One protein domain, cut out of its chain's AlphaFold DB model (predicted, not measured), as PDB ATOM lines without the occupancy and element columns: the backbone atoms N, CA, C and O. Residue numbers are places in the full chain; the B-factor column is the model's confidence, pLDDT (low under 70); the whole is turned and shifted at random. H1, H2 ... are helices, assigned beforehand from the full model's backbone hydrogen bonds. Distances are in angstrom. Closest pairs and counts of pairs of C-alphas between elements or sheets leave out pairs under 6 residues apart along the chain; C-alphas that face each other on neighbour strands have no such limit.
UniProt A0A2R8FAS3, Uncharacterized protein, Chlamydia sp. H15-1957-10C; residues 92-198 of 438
ATOM      1  N   GLY A  92      27.017  46.981  -7.934       77.31
ATOM      2  CA  GLY A  92      25.565  47.066  -7.779       77.31
ATOM      3  C   GLY A  92      24.851  45.747  -8.093       77.31
ATOM      4  O   GLY A  92      23.934  45.348  -7.372       77.31
ATOM      5  N   LEU A  93      25.303  45.021  -9.120       83.12
ATOM      6  CA  LEU A  93      24.782  43.697  -9.449       83.12
ATOM      7  C   LEU A  93      25.249  42.642  -8.441       83.12
ATOM      8  O   LEU A  93      24.451  41.792  -8.051       83.12
ATOM      9  N   LEU A  94      26.499  42.711  -7.976       85.31
ATOM     10  CA  LEU A  94      27.027  41.796  -6.963       85.31
ATOM     11  C   LEU A  94      26.205  41.853  -5.667       85.31
ATOM     12  O   LEU A  94      25.831  40.807  -5.143       85.31
ATOM     13  N   LYS A  95      25.841  43.056  -5.204       85.75
ATOM     14  CA  LYS A  95      24.959  43.249  -4.036       85.75
ATOM     15  C   LYS A  95      23.595  42.587  -4.232       85.75
ATOM     16  O   LYS A  95      23.087  41.927  -3.329       85.75
ATOM     17  N   LYS A  96      23.009  42.701  -5.429       86.62
ATOM     18  CA  LYS A  96      21.748  42.012  -5.740       86.62
ATOM     19  C   LYS A  96      21.916  40.492  -5.806       86.62
ATOM     20  O   LYS A  96      21.028  39.764  -5.370       86.62
ATOM     21  N   ILE A  97      23.044  39.998  -6.322       87.12
ATOM     22  CA  ILE A  97      23.350  38.563  -6.333       87.12
ATOM     23  C   ILE A  97      23.472  38.043  -4.894       87.12
ATOM     24  O   ILE A  97      22.846  37.043  -4.569       87.12
ATOM     25  N   GLN A  98      24.181  38.745  -4.010       89.06
ATOM     26  CA  GLN A  98      24.303  38.371  -2.592       89.06
ATOM     27  C   GLN A  98      22.949  38.264  -1.875       89.06
ATOM     28  O   GLN A  98      22.801  37.467  -0.956       89.06
ATOM     29  N   PHE A  99      21.954  39.046  -2.300       87.81
ATOM     30  CA  PHE A  99      20.611  38.999  -1.723       87.81
ATOM     31  C   PHE A  99      19.773  37.803  -2.211       87.81
ATOM     32  O   PHE A  99      18.935  37.288  -1.475       87.81
ATOM     33  N   HIS A 100      19.974  37.355  -3.454       88.12
ATOM     34  CA  HIS A 100      19.141  36.324  -4.092       88.12
ATOM     35  C   HIS A 100      19.803  34.946  -4.210       88.12
ATOM     36  O   HIS A 100      19.126  33.971  -4.541       88.12
ATOM     37  N   TYR A 101      21.109  34.863  -3.974       91.06
ATOM     38  CA  TYR A 101      21.916  33.661  -4.137       91.06
ATOM     39  C   TYR A 101      22.716  33.389  -2.861       91.06
ATOM     40  O   TYR A 101      23.010  34.313  -2.105       91.06
ATOM     41  N   PRO A 102      23.070  32.124  -2.596       89.75
ATOM     42  CA  PRO A 102      23.830  31.767  -1.411       89.75
ATOM     43  C   PRO A 102      25.237  32.348  -1.464       89.75
ATOM     44  O   PRO A 102      25.782  32.625  -2.537       89.75
ATOM     45  N   ARG A 103      25.852  32.455  -0.287       90.38
ATOM     46  CA  ARG A 103      27.171  33.066  -0.109       90.38
ATOM     47  C   ARG A 103      28.248  32.423  -0.988       90.38
ATOM     48  O   ARG A 103      29.091  33.130  -1.526       90.38
ATOM     49  N   VAL A 104      28.154  31.117  -1.246       92.88
ATOM     50  CA  VAL A 104      29.078  30.414  -2.151       92.88
ATOM     51  C   VAL A 104      29.125  31.018  -3.561       92.88
ATOM     52  O   VAL A 104      30.170  30.984  -4.198       92.88
ATOM     53  N   VAL A 105      28.033  31.622  -4.051       92.38
ATOM     54  CA  VAL A 105      28.013  32.298  -5.357       92.38
ATOM     55  C   VAL A 105      28.786  33.610  -5.306       92.38
ATOM     56  O   VAL A 105      29.571  33.883  -6.210       92.38
ATOM     57  N   SER A 106      28.601  34.418  -4.261       90.88
ATOM     58  CA  SER A 106      29.362  35.662  -4.108       90.88
ATOM     59  C   SER A 106      30.841  35.409  -3.839       90.88
ATOM     60  O   SER A 106      31.680  36.115  -4.392       90.88
ATOM     61  N   ASP A 107      31.155  34.379  -3.054       92.00
ATOM     62  CA  ASP A 107      32.528  33.966  -2.772       92.00
ATOM     63  C   ASP A 107      33.210  33.473  -4.058       92.00
ATOM     64  O   ASP A 107      34.320  33.894  -4.372       92.00
ATOM     65  N   PHE A 108      32.504  32.678  -4.874       92.56
ATOM     66  CA  PHE A 108      32.993  32.249  -6.187       92.56
ATOM     67  C   PHE A 108      33.264  33.444  -7.106       92.56
ATOM     68  O   PHE A 108      34.289  33.486  -7.782       92.56
ATOM     69  N   ILE A 109      32.390  34.456  -7.117       90.81
ATOM     70  CA  ILE A 109      32.620  35.674  -7.906       90.81
ATOM     71  C   ILE A 109      33.878  36.418  -7.436       90.81
ATOM     72  O   ILE A 109      34.671  36.849  -8.273       90.81
ATOM     73  N   ALA A 110      34.060  36.563  -6.123       87.56
ATOM     74  CA  ALA A 110      35.170  37.310  -5.542       87.56
ATOM     75  C   ALA A 110      36.527  36.612  -5.737       87.56
ATOM     76  O   ALA A 110      37.502  37.264  -6.109       87.56
ATOM     77  N   GLU A 111      36.580  35.297  -5.512       90.19
ATOM     78  CA  GLU A 111      37.815  34.506  -5.543       90.19
ATOM     79  C   GLU A 111      38.210  34.104  -6.973       90.19
ATOM     80  O   GLU A 111      39.369  34.229  -7.361       90.19
ATOM     81  N   VAL A 112      37.246  33.653  -7.783       89.00
ATOM     82  CA  VAL A 112      37.508  33.047  -9.102       89.00
ATOM     83  C   VAL A 112      37.404  34.055 -10.247       89.00
ATOM     84  O   VAL A 112      37.947  33.811 -11.327       89.00
ATOM     85  N   LYS A 113      36.708  35.182 -10.034       87.06
ATOM     86  CA  LYS A 113      36.433  36.214 -11.054       87.06
ATOM     87  C   LYS A 113      35.926  35.602 -12.375       87.06
ATOM     88  O   LYS A 113      36.547  35.767 -13.427       87.06
ATOM     89  N   PRO A 114      34.824  34.829 -12.334       87.38
ATOM     90  CA  PRO A 114      34.309  34.143 -13.505       87.38
ATOM     91  C   PRO A 114      33.758  35.136 -14.529       87.38
ATOM     92  O   PRO A 114      33.189  36.177 -14.189       87.38
ATOM     93  N   SER A 115      33.825  34.748 -15.798       85.62
ATOM     94  CA  SER A 115      33.064  35.406 -16.849       85.62
ATOM     95  C   SER A 115      31.562  35.291 -16.620       85.62
ATOM     96  O   SER A 115      31.074  34.408 -15.910       85.62
ATOM     97  N   LEU A 116      30.786  36.149 -17.284       86.44
ATOM     98  CA  LEU A 116      29.327  36.104 -17.181       86.44
ATOM     99  C   LEU A 116      28.753  34.737 -17.596       86.44
ATOM    100  O   LEU A 116      27.850  34.214 -16.943       86.44
ATOM    101  N   ASN A 117      29.292  34.141 -18.663       86.75
ATOM    102  CA  ASN A 117      28.874  32.818 -19.132       86.75
ATOM    103  C   ASN A 117      29.253  31.721 -18.133       86.75
ATOM    104  O   ASN A 117      28.443  30.838 -17.854       86.75
ATOM    105  N   GLU A 118      30.455  31.795 -17.563       89.69
ATOM    106  CA  GLU A 118      30.892  30.887 -16.504       89.69
ATOM    107  C   GLU A 118      29.986  30.983 -15.277       89.69
ATOM    108  O   GLU A 118      29.558  29.955 -14.764       89.69
ATOM    109  N   LEU A 119      29.610  32.190 -14.855       90.94
ATOM    110  CA  LEU A 119      28.727  32.381 -13.711       90.94
ATOM    111  C   LEU A 119      27.306  31.847 -13.968       90.94
ATOM    112  O   LEU A 119      26.726  31.187 -13.107       90.94
ATOM    113  N   ILE A 120      26.743  32.078 -15.161       90.31
ATOM    114  CA  ILE A 120      25.443  31.506 -15.553       90.31
ATOM    115  C   ILE A 120      25.499  29.972 -15.498       90.31
ATOM    116  O   ILE A 120      24.587  29.330 -14.966       90.31
ATOM    117  N   ASN A 121      26.578  29.386 -16.017       91.44
ATOM    118  CA  ASN A 121      26.787  27.943 -16.002       91.44
ATOM    119  C   ASN A 121      27.028  27.410 -14.586       91.44
ATOM    120  O   ASN A 121      26.542  26.327 -14.265       91.44
ATOM    121  N   PHE A 122      27.701  28.174 -13.727       93.31
ATOM    122  CA  PHE A 122      27.923  27.833 -12.326       93.31
ATOM    123  C   PHE A 122      26.601  27.756 -11.555       93.31
ATOM    124  O   PHE A 122      26.309  26.735 -10.942       93.31
ATOM    125  N   VAL A 123      25.724  28.757 -11.676       92.62
ATOM    126  CA  VAL A 123      24.386  28.713 -11.053       92.62
ATOM    127  C   VAL A 123      23.543  27.555 -11.608       92.62
ATOM    128  O   VAL A 123      22.817  26.891 -10.866       92.62
ATOM    129  N   SER A 124      23.651  27.260 -12.909       90.56
ATOM    130  CA  SER A 124      23.004  26.077 -13.493       90.56
ATOM    131  C   SER A 124      23.555  24.772 -12.911       90.56
ATOM    132  O   SER A 124      22.779  23.855 -12.645       90.56
ATOM    133  N   PHE A 125      24.866  24.693 -12.690       91.50
ATOM    134  CA  PHE A 125      25.528  23.561 -12.056       91.50
ATOM    135  C   PHE A 125      25.057  23.363 -10.610       91.50
ATOM    136  O   PHE A 125      24.684  22.246 -10.269       91.50
ATOM    137  N   LEU A 126      24.947  24.428  -9.809       91.50
ATOM    138  CA  LEU A 126      24.411  24.347  -8.444       91.50
ATOM    139  C   LEU A 126      22.986  23.774  -8.414       91.50
ATOM    140  O   LEU A 126      22.674  22.896  -7.613       91.50
ATOM    141  N   ASN A 127      22.128  24.215  -9.337       89.31
ATOM    142  CA  ASN A 127      20.779  23.666  -9.475       89.31
ATOM    143  C   ASN A 127      20.785  22.192  -9.914       89.31
ATOM    144  O   ASN A 127      19.972  21.408  -9.438       89.31
ATOM    145  N   LYS A 128      21.697  21.783 -10.804       88.19
ATOM    146  CA  LYS A 128      21.833  20.369 -11.194       88.19
ATOM    147  C   LYS A 128      22.326  19.504 -10.038       88.19
ATOM    148  O   LYS A 128      21.813  18.401  -9.885       88.19
ATOM    149  N   LEU A 129      23.279  20.000  -9.250       88.12
ATOM    150  CA  LEU A 129      23.784  19.325  -8.056       88.12
ATOM    151  C   LEU A 129      22.649  19.099  -7.049       88.12
ATOM    152  O   LEU A 129      22.491  17.987  -6.562       88.12
ATOM    153  N   TYR A 130      21.799  20.108  -6.844       85.56
ATOM    154  CA  TYR A 130      20.587  19.985  -6.034       85.56
ATOM    155  C   TYR A 130      19.631  18.890  -6.538       85.56
ATOM    156  O   TYR A 130      19.172  18.060  -5.761       85.56
ATOM    157  N   TYR A 131      19.335  18.864  -7.841       81.25
ATOM    158  CA  TYR A 131      18.356  17.926  -8.400       81.25
ATOM    159  C   TYR A 131      18.854  16.489  -8.537       81.25
ATOM    160  O   TYR A 131      18.082  15.551  -8.364       81.25
ATOM    161  N   LYS A 132      20.115  16.310  -8.935       78.81
ATOM    162  CA  LYS A 132      20.677  14.997  -9.284       78.81
ATOM    163  C   LYS A 132      21.524  14.388  -8.169       78.81
ATOM    164  O   LYS A 132      21.869  13.211  -8.260       78.81
ATOM    165  N   GLY A 133      21.861  15.173  -7.147       74.38
ATOM    166  CA  GLY A 133      22.774  14.778  -6.082       74.38
ATOM    167  C   GLY A 133      24.212  14.555  -6.565       74.38
ATOM    168  O   GLY A 133      24.524  14.624  -7.759       74.38
ATOM    169  N   LYS A 134      25.104  14.253  -5.613       75.94
ATOM    170  CA  LYS A 134      26.541  14.016  -5.855       75.94
ATOM    171  C   LYS A 134      26.794  12.848  -6.822       75.94
ATOM    172  O   LYS A 134      27.715  12.917  -7.629       75.94
ATOM    173  N   ALA A 135      25.954  11.810  -6.782       68.81
ATOM    174  CA  ALA A 135      26.147  10.567  -7.538       68.81
ATOM    175  C   ALA A 135      25.983  10.715  -9.064       68.81
ATOM    176  O   ALA A 135      26.592   9.961  -9.813       68.81
ATOM    177  N   ASN A 136      25.202  11.697  -9.535       73.56
ATOM    178  CA  ASN A 136      24.901  11.904 -10.961       73.56
ATOM    179  C   ASN A 136      25.341  13.293 -11.454       73.56
ATOM    180  O   ASN A 136      24.706  13.909 -12.322       73.56
ATOM    181  N   LEU A 137      26.423  13.812 -10.870       77.62
ATOM    182  CA  LEU A 137      26.916  15.152 -11.137       77.62
ATOM    183  C   LEU A 137      27.561  15.248 -12.525       77.62
ATOM    184  O   LEU A 137      28.641  14.723 -12.781       77.62
ATOM    185  N   THR A 138      26.912  15.978 -13.430       81.50
ATOM    186  CA  THR A 138      27.515  16.349 -14.715       81.50
ATOM    187  C   THR A 138      28.253  17.674 -14.557       81.50
ATOM    188  O   THR A 138      27.619  18.718 -14.371       81.50
ATOM    189  N   PHE A 139      29.581  17.637 -14.642       82.12
ATOM    190  CA  PHE A 139      30.403  18.843 -14.583       82.12
ATOM    191  C   PHE A 139      30.149  19.772 -15.780       82.12
ATOM    192  O   PHE A 139      29.807  19.304 -16.872       82.12
ATOM    193  N   PRO A 140      30.307  21.094 -15.596       83.56
ATOM    194  CA  PRO A 140      30.274  22.033 -16.705       83.56
ATOM    195  C   PRO A 140      31.488  21.848 -17.635       83.56
ATOM    196  O   PRO A 140      32.498  21.269 -17.229       83.56
ATOM    197  N   PRO A 141      31.411  22.349 -18.881       82.25
ATOM    198  CA  PRO A 141      32.532  22.304 -19.816       82.25
ATOM    199  C   PRO A 141      33.753  23.081 -19.291       82.25
ATOM    200  O   PRO A 141      33.626  24.018 -18.497       82.25
ATOM    201  N   GLN A 142      34.947  22.702 -19.756       80.31
ATOM    202  CA  GLN A 142      36.172  23.474 -19.512       80.31
ATOM    203  C   GLN A 142      36.070  24.872 -20.153       80.31
ATOM    204  O   GLN A 142      35.411  24.998 -21.189       80.31
ATOM    205  N   PRO A 143      36.681  25.927 -19.570       84.56
ATOM    206  CA  PRO A 143      37.595  25.946 -18.409       84.56
ATOM    207  C   PRO A 143      36.910  26.022 -17.027       84.56
ATOM    208  O   PRO A 143      37.581  26.004 -15.994       84.56
ATOM    209  N   LEU A 144      35.573  26.105 -16.975       88.81
ATOM    210  CA  LEU A 144      34.836  26.301 -15.720       88.81
ATOM    211  C   LEU A 144      35.034  25.147 -14.730       88.81
ATOM    212  O   LEU A 144      35.080  25.379 -13.525       88.81
ATOM    213  N   LYS A 145      35.167  23.912 -15.222       89.94
ATOM    214  CA  LYS A 145      35.427  22.749 -14.366       89.94
ATOM    215  C   LYS A 145      36.698  22.940 -13.529       89.94
ATOM    216  O   LYS A 145      36.614  22.820 -12.311       89.94
ATOM    217  N   GLY A 146      37.823  23.306 -14.149       89.19
ATOM    218  CA  GLY A 146      39.075  23.538 -13.418       89.19
ATOM    219  C   GLY A 146      38.957  24.661 -12.382       89.19
ATOM    220  O   GLY A 146      39.460  24.543 -11.269       89.19
ATOM    221  N   LYS A 147      38.202  25.720 -12.703       91.69
ATOM    222  CA  LYS A 147      37.910  26.818 -11.768       91.69
ATOM    223  C   LYS A 147      37.063  26.378 -10.565       91.69
ATOM    224  O   LYS A 147      37.316  26.818  -9.449       91.69
ATOM    225  N   ILE A 148      36.069  25.515 -10.779       92.31
ATOM    226  CA  ILE A 148      35.234  24.949  -9.705       92.31
ATOM    227  C   ILE A 148      36.058  24.042  -8.791       92.31
ATOM    228  O   ILE A 148      35.911  24.104  -7.574       92.31
ATOM    229  N   GLU A 149      36.922  23.211  -9.373       90.19
ATOM    230  CA  GLU A 149      37.811  22.329  -8.616       90.19
ATOM    231  C   GLU A 149      38.786  23.145  -7.756       90.19
ATOM    232  O   GLU A 149      38.888  22.888  -6.558       90.19
ATOM    233  N   ALA A 150      39.402  24.187  -8.326       91.19
ATOM    234  CA  ALA A 150      40.311  25.087  -7.612       91.19
ATOM    235  C   ALA A 150      39.628  25.882  -6.482       91.19
ATOM    236  O   ALA A 150      40.233  26.108  -5.440       91.19
ATOM    237  N   PHE A 151      38.368  26.283  -6.665       93.75
ATOM    238  CA  PHE A 151      37.580  26.969  -5.634       93.75
ATOM    239  C   PHE A 151      37.164  26.054  -4.466       93.75
ATOM    240  O   PHE A 151      36.826  26.527  -3.380       93.75
ATOM    241  N   GLY A 152      37.187  24.736  -4.680       92.88
ATOM    242  CA  GLY A 152      36.823  23.733  -3.686       92.88
ATOM    243  C   GLY A 152      35.420  23.175  -3.912       92.88
ATOM    244  O   GLY A 152      34.422  23.703  -3.421       92.88
ATOM    245  N   LEU A 153      35.344  22.035  -4.602       90.38
ATOM    246  CA  LEU A 153      34.079  21.342  -4.866       90.38
ATOM    247  C   LEU A 153      33.355  20.920  -3.576       90.38
ATOM    248  O   LEU A 153      32.138  21.046  -3.495       90.38
ATOM    249  N   GLU A 154      34.087  20.470  -2.555       89.88
ATOM    250  CA  GLU A 154      33.489  20.069  -1.272       89.88
ATOM    251  C   GLU A 154      32.823  21.254  -0.555       89.88
ATOM    252  O   GLU A 154      31.740  21.103   0.005       89.88
ATOM    253  N   ARG A 155      33.382  22.472  -0.661       92.38
ATOM    254  CA  ARG A 155      32.736  23.700  -0.154       92.38
ATOM    255  C   ARG A 155      31.381  23.925  -0.829       92.38
ATOM    256  O   ARG A 155      30.407  24.256  -0.158       92.38
ATOM    257  N   ILE A 156      31.315  23.723  -2.145       92.06
ATOM    258  CA  ILE A 156      30.082  23.868  -2.926       92.06
ATOM    259  C   ILE A 156      29.051  22.801  -2.544       92.06
ATOM    260  O   ILE A 156      27.881  23.131  -2.353       92.06
ATOM    261  N   ILE A 157      29.477  21.540  -2.429       90.25
ATOM    262  CA  ILE A 157      28.604  20.420  -2.055       90.25
ATOM    263  C   ILE A 157      28.013  20.652  -0.665       90.25
ATOM    264  O   ILE A 157      26.793  20.645  -0.525       90.25
ATOM    265  N   ASN A 158      28.852  20.974   0.322       90.50
ATOM    266  CA  ASN A 158      28.415  21.218   1.696       90.50
ATOM    267  C   ASN A 158      27.384  22.351   1.791       90.50
ATOM    268  O   ASN A 158      26.398  22.238   2.523       90.50
ATOM    269  N   GLU A 159      27.574  23.440   1.040       90.50
ATOM    270  CA  GLU A 159      26.616  24.549   1.023       90.50
ATOM    271  C   GLU A 159      25.277  24.126   0.398       90.50
ATOM    272  O   GLU A 159      24.211  24.408   0.952       90.50
ATOM    273  N   VAL A 160      25.308  23.420  -0.739       89.88
ATOM    274  CA  VAL A 160      24.088  22.941  -1.407       89.88
ATOM    275  C   VAL A 160      23.336  21.941  -0.531       89.88
ATOM    276  O   VAL A 160      22.115  22.055  -0.408       89.88
ATOM    277  N   ASP A 161      24.033  21.028   0.141       88.44
ATOM    278  CA  ASP A 161      23.431  20.065   1.068       88.44
ATOM    279  C   ASP A 161      22.801  20.774   2.276       88.44
ATOM    280  O   ASP A 161      21.648  20.511   2.632       88.44
ATOM    281  N   THR A 162      23.497  21.763   2.846       89.00
ATOM    282  CA  THR A 162      22.982  22.582   3.955       89.00
ATOM    283  C   THR A 162      21.697  23.316   3.566       89.00
ATOM    284  O   THR A 162      20.720  23.337   4.322       89.00
ATOM    285  N   LEU A 163      21.662  23.923   2.376       87.19
ATOM    286  CA  LEU A 163      20.487  24.636   1.870       87.19
ATOM    287  C   LEU A 163      19.336  23.685   1.535       87.19
ATOM    288  O   LEU A 163      18.174  24.004   1.800       87.19
ATOM    289  N   THR A 164      19.657  22.504   1.009       85.62
ATOM    290  CA  THR A 164      18.689  21.435   0.744       85.62
ATOM    291  C   THR A 164      18.002  21.004   2.030       85.62
ATOM    292  O   THR A 164      16.771  20.987   2.093       85.62
ATOM    293  N   HIS A 165      18.781  20.749   3.082       85.75
ATOM    294  CA  HIS A 165      18.256  20.347   4.380       85.75
ATOM    295  C   HIS A 165      17.387  21.445   5.015       85.75
ATOM    296  O   HIS A 165      16.266  21.180   5.453       85.75
ATOM    297  N   LYS A 166      17.832  22.712   4.976       86.06
ATOM    298  CA  LYS A 166      17.031  23.860   5.448       86.06
ATOM    299  C   LYS A 166      15.684  23.966   4.726       86.06
ATOM    300  O   LYS A 166      14.661  24.201   5.372       86.06
ATOM    301  N   ARG A 167      15.665  23.777   3.402       81.62
ATOM    302  CA  ARG A 167      14.435  23.827   2.596       81.62
ATOM    303  C   ARG A 167      13.495  22.667   2.921       81.62
ATOM    304  O   ARG A 167      12.293  22.886   3.032       81.62
ATOM    305  N   GLN A 168      14.027  21.462   3.122       81.25
ATOM    306  CA  GLN A 168      13.238  20.305   3.553       81.25
ATOM    307  C   GLN A 168      12.572  20.556   4.912       81.25
ATOM    308  O   GLN A 168      11.366  20.358   5.035       81.25
ATOM    309  N   ILE A 169      13.312  21.076   5.900       83.50
ATOM    310  CA  ILE A 169      12.756  21.429   7.217       83.50
ATOM    311  C   ILE A 169      11.642  22.477   7.089       83.50
ATOM    312  O   ILE A 169      10.591  22.340   7.713       83.50
ATOM    313  N   LEU A 170      11.846  23.522   6.281       81.56
ATOM    314  CA  LEU A 170      10.832  24.556   6.051       81.56
ATOM    315  C   LEU A 170       9.568  23.989   5.395       81.56
ATOM    316  O   LEU A 170       8.468  24.291   5.850       81.56
ATOM    317  N   ASN A 171       9.709  23.131   4.384       77.50
ATOM    318  CA  ASN A 171       8.569  22.491   3.725       77.50
ATOM    319  C   ASN A 171       7.784  21.585   4.687       77.50
ATOM    320  O   ASN A 171       6.555  21.616   4.683       77.50
ATOM    321  N   LEU A 172       8.486  20.834   5.547       79.00
ATOM    322  CA  LEU A 172       7.868  20.014   6.596       79.00
ATOM    323  C   LEU A 172       7.088  20.873   7.602       79.00
ATOM    324  O   LEU A 172       5.979  20.515   7.988       79.00
ATOM    325  N   ARG A 173       7.633  22.034   7.993       76.88
ATOM    326  CA  ARG A 173       6.966  22.975   8.912       76.88
ATOM    327  C   ARG A 173       5.743  23.651   8.302       76.88
ATOM    328  O   ARG A 173       4.798  23.943   9.022       76.88
ATOM    329  N   LEU A 174       5.758  23.911   6.998       75.19
ATOM    330  CA  LEU A 174       4.681  24.624   6.310       75.19
ATOM    331  C   LEU A 174       3.515  23.717   5.875       75.19
ATOM    332  O   LEU A 174       2.589  24.224   5.249       75.19
ATOM    333  N   GLN A 175       3.549  22.407   6.178       65.44
ATOM    334  CA  GLN A 175       2.536  21.413   5.771       65.44
ATOM    335  C   GLN A 175       2.117  21.534   4.289       65.44
ATOM    336  O   GLN A 175       0.973  21.269   3.918       65.44
ATOM    337  N   GLN A 176       3.032  21.961   3.413       58.47
ATOM    338  CA  GLN A 176       2.722  22.158   2.000       58.47
ATOM    339  C   GLN A 176       2.687  20.804   1.285       58.47
ATOM    340  O   GLN A 176       3.712  20.253   0.907       58.47
ATOM    341  N   THR A 177       1.478  20.292   1.055       50.00
ATOM    342  CA  THR A 177       1.152  19.110   0.234       50.00
ATOM    343  C   THR A 177       1.103  19.407  -1.272       50.00
ATOM    344  O   THR A 177       0.477  18.675  -2.038       50.00
ATOM    345  N   ARG A 178       1.737  20.490  -1.738       49.16
ATOM    346  CA  ARG A 178       1.727  20.860  -3.159       49.16
ATOM    347  C   ARG A 178       3.081  20.601  -3.802       49.16
ATOM    348  O   ARG A 178       4.039  21.305  -3.503       49.16
ATOM    349  N   SER A 179       3.064  19.649  -4.737       49.38
ATOM    350  CA  SER A 179       4.152  19.297  -5.658       49.38
ATOM    351  C   SER A 179       5.383  18.710  -4.975       49.38
ATOM    352  O   SER A 179       5.685  19.003  -3.821       49.38
ATOM    353  N   SER A 180       6.114  17.858  -5.687       53.84
ATOM    354  CA  SER A 180       7.353  17.306  -5.153       53.84
ATOM    355  C   SER A 180       8.317  18.464  -4.850       53.84
ATOM    356  O   SER A 180       8.461  19.362  -5.685       53.84
ATOM    357  N   PRO A 181       9.024  18.481  -3.704       53.59
ATOM    358  CA  PRO A 181      10.038  19.500  -3.417       53.59
ATOM    359  C   PRO A 181      11.142  19.584  -4.495       53.59
ATOM    360  O   PRO A 181      11.876  20.569  -4.533       53.59
ATOM    361  N   LEU A 182      11.219  18.591  -5.394       57.81
ATOM    362  CA  LEU A 182      12.086  18.532  -6.574       57.81
ATOM    363  C   LEU A 182      11.533  19.207  -7.849       57.81
ATOM    364  O   LEU A 182      12.199  19.154  -8.878       57.81
ATOM    365  N   ASP A 183      10.379  19.874  -7.837       62.12
ATOM    366  CA  ASP A 183       9.848  20.500  -9.067       62.12
ATOM    367  C   ASP A 183      10.364  21.936  -9.295       62.12
ATOM    368  O   ASP A 183      10.174  22.530 -10.363       62.12
ATOM    369  N   HIS A 184      11.071  22.519  -8.319       68.75
ATOM    370  CA  HIS A 184      11.540  23.906  -8.376       68.75
ATOM    371  C   HIS A 184      13.035  24.036  -8.091       68.75
ATOM    372  O   HIS A 184      13.524  23.423  -7.141       68.75
ATOM    373  N   PRO A 185      13.773  24.844  -8.879       80.12
ATOM    374  CA  PRO A 185      15.215  24.936  -8.717       80.12
ATOM    375  C   PRO A 185      15.536  25.521  -7.343       80.12
ATOM    376  O   PRO A 185      14.729  26.255  -6.760       80.12
ATOM    377  N   LEU A 186      16.700  25.167  -6.800       81.81
ATOM    378  CA  LEU A 186      17.160  25.717  -5.526       81.81
ATOM    379  C   LEU A 186      17.397  27.223  -5.640       81.81
ATOM    380  O   LEU A 186      17.068  27.975  -4.727       81.81
ATOM    381  N   PHE A 187      17.886  27.655  -6.802       86.19
ATOM    382  CA  PHE A 187      18.183  29.044  -7.112       86.19
ATOM    383  C   PHE A 187      17.453  29.489  -8.378       86.19
ATOM    384  O   PHE A 187      17.369  28.720  -9.346       86.19
ATOM    385  N   PRO A 188      16.969  30.741  -8.437       86.25
ATOM    386  CA  PRO A 188      16.450  31.293  -9.678       86.25
ATOM    387  C   PRO A 188      17.518  31.234 -10.778       86.25
ATOM    388  O   PRO A 188      18.720  31.303 -10.526       86.25
ATOM    389  N   SER A 189      17.088  31.094 -12.033       89.88
ATOM    390  CA  SER A 189      18.018  31.159 -13.164       89.88
ATOM    391  C   SER A 189      18.679  32.535 -13.204       89.88
ATOM    392  O   SER A 189      17.981  33.537 -13.370       89.88
ATOM    393  N   LEU A 190      20.014  32.580 -13.127       91.31
ATOM    394  CA  LEU A 190      20.758  33.839 -13.222       91.31
ATOM    395  C   LEU A 190      20.452  34.568 -14.524       91.31
ATOM    396  O   LEU A 190      20.207  35.767 -14.523       91.31
ATOM    397  N   LYS A 191      20.357  33.833 -15.631       91.75
ATOM    398  CA  LYS A 191      19.957  34.402 -16.916       91.75
ATOM    399  C   LYS A 191      18.580  35.075 -16.842       91.75
ATOM    400  O   LYS A 191      18.422  36.186 -17.335       91.75
ATOM    401  N   ALA A 192      17.601  34.420 -16.217       90.75
ATOM    402  CA  ALA A 192      16.256  34.977 -16.061       90.75
ATOM    403  C   ALA A 192      16.228  36.173 -15.097       90.75
ATOM    404  O   ALA A 192      15.443  37.096 -15.286       90.75
ATOM    405  N   PHE A 193      17.084  36.163 -14.075       91.62
ATOM    406  CA  PHE A 193      17.279  37.289 -13.169       91.62
ATOM    407  C   PHE A 193      17.855  38.504 -13.910       91.62
ATOM    408  O   PHE A 193      17.266  39.579 -13.873       91.62
ATOM    409  N   LEU A 194      18.925  38.320 -14.686       93.12
ATOM    410  CA  LEU A 194      19.534  39.383 -15.490       93.12
ATOM    411  C   LEU A 194      18.572  39.941 -16.545       93.12
ATOM    412  O   LEU A 194      18.522  41.146 -16.749       93.12
ATOM    413  N   GLN A 195      17.747  39.095 -17.168       93.56
ATOM    414  CA  GLN A 195      16.694  39.548 -18.088       93.56
ATOM    415  C   GLN A 195      15.653  40.456 -17.418       93.56
ATOM    416  O   GLN A 195      15.011  41.237 -18.109       93.56
ATOM    417  N   LYS A 196      15.457  40.357 -16.100       91.25
ATOM    418  CA  LYS A 196      14.525  41.216 -15.351       91.25
ATOM    419  C   LYS A 196      15.182  42.491 -14.836       91.25
ATOM    420  O   LYS A 196      14.505  43.506 -14.711       91.25
ATOM    421  N   GLU A 197      16.474  42.424 -14.538       90.81
ATOM    422  CA  GLU A 197      17.191  43.474 -13.819       90.81
ATOM    423  C   GLU A 197      18.122  44.311 -14.697       90.81
ATOM    424  O   GLU A 197      18.520  45.381 -14.254       90.81
ATOM    425  N   CYS A 198      18.481  43.866 -15.904       92.81
ATOM    426  CA  CYS A 198      19.485  44.521 -16.748       92.81
ATOM    427  C   CYS A 198      18.917  44.807 -18.155       92.81
ATOM    428  O   CYS A 198      18.829  43.887 -18.978       92.81
TER     429      CYS A 198
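What this domain is: This is residues 92 to 198 of the 438 residues of an uncharacterized protein of Chlamydia sp. H15-1957-10C (UniProt A0A2R8FAS3). Look for a flat body of two helix layers: H1, H2 and H5 make one, H3 and H6 the other, with H3 crossing H5, and short H4 spans between the layers at one edge. The far part of long H5 makes an arm; residues 172 to 180 stick out, and the chain folds back to H6. The printed part has 107 residues with six named helices, H1 to H6 in order, and no named strand: all helix. It is compact, with a radius of gyration of the C-alphas of 14.3 A and spans of 41 by 34 by 18 A.

Where its parts are: Find C-alpha 92 at (25.565, 47.066, -7.779), where H1 begins, residues 92 to 100. Read on through H2, residues 103 to 112, to H3, residues 116 to 132, 24.1 A long. H4 is residues 144 to 151; H5, residues 153 to 173, runs 30.5 A to C-alpha 173 at (6.966, 22.975, 8.912). H6, residues 190 to 197, ends at (17.191, 43.474, -13.819).

How they stand to each other: Start at the hub, H2. It forms a helical hairpin with H1, closest at the C-alphas of Gln 98 and Ser 106, 5.9 A. H2 touches H4, about perpendicular at 79 degrees, closest at C-alphas 112 and 147, 6.8 A. H3, with residues 126 to 130 alone, touches H5 at a steep tilt of 56 degrees, closest at C-alphas 130 and 160, 6.5 A. H6 only just touches H3, with 3 pairs of C-alphas within 8 A, closest at C-alphas 120 and 190, 5.7 A. H1 and H6 are near each other; H5 and H6 are apart. In H1 to H6, every O i to N i+4 pair is within hydrogen-bond range.

The domain as a whole: The C-alphas of Pro 143 and Gln 175 are the two farthest apart, 42.8 A. The printed part has no cut. The links H3 to H4 and H5 to H6 are long. Look for pLDDT under 70 at residue 135 and residues 175 to 184.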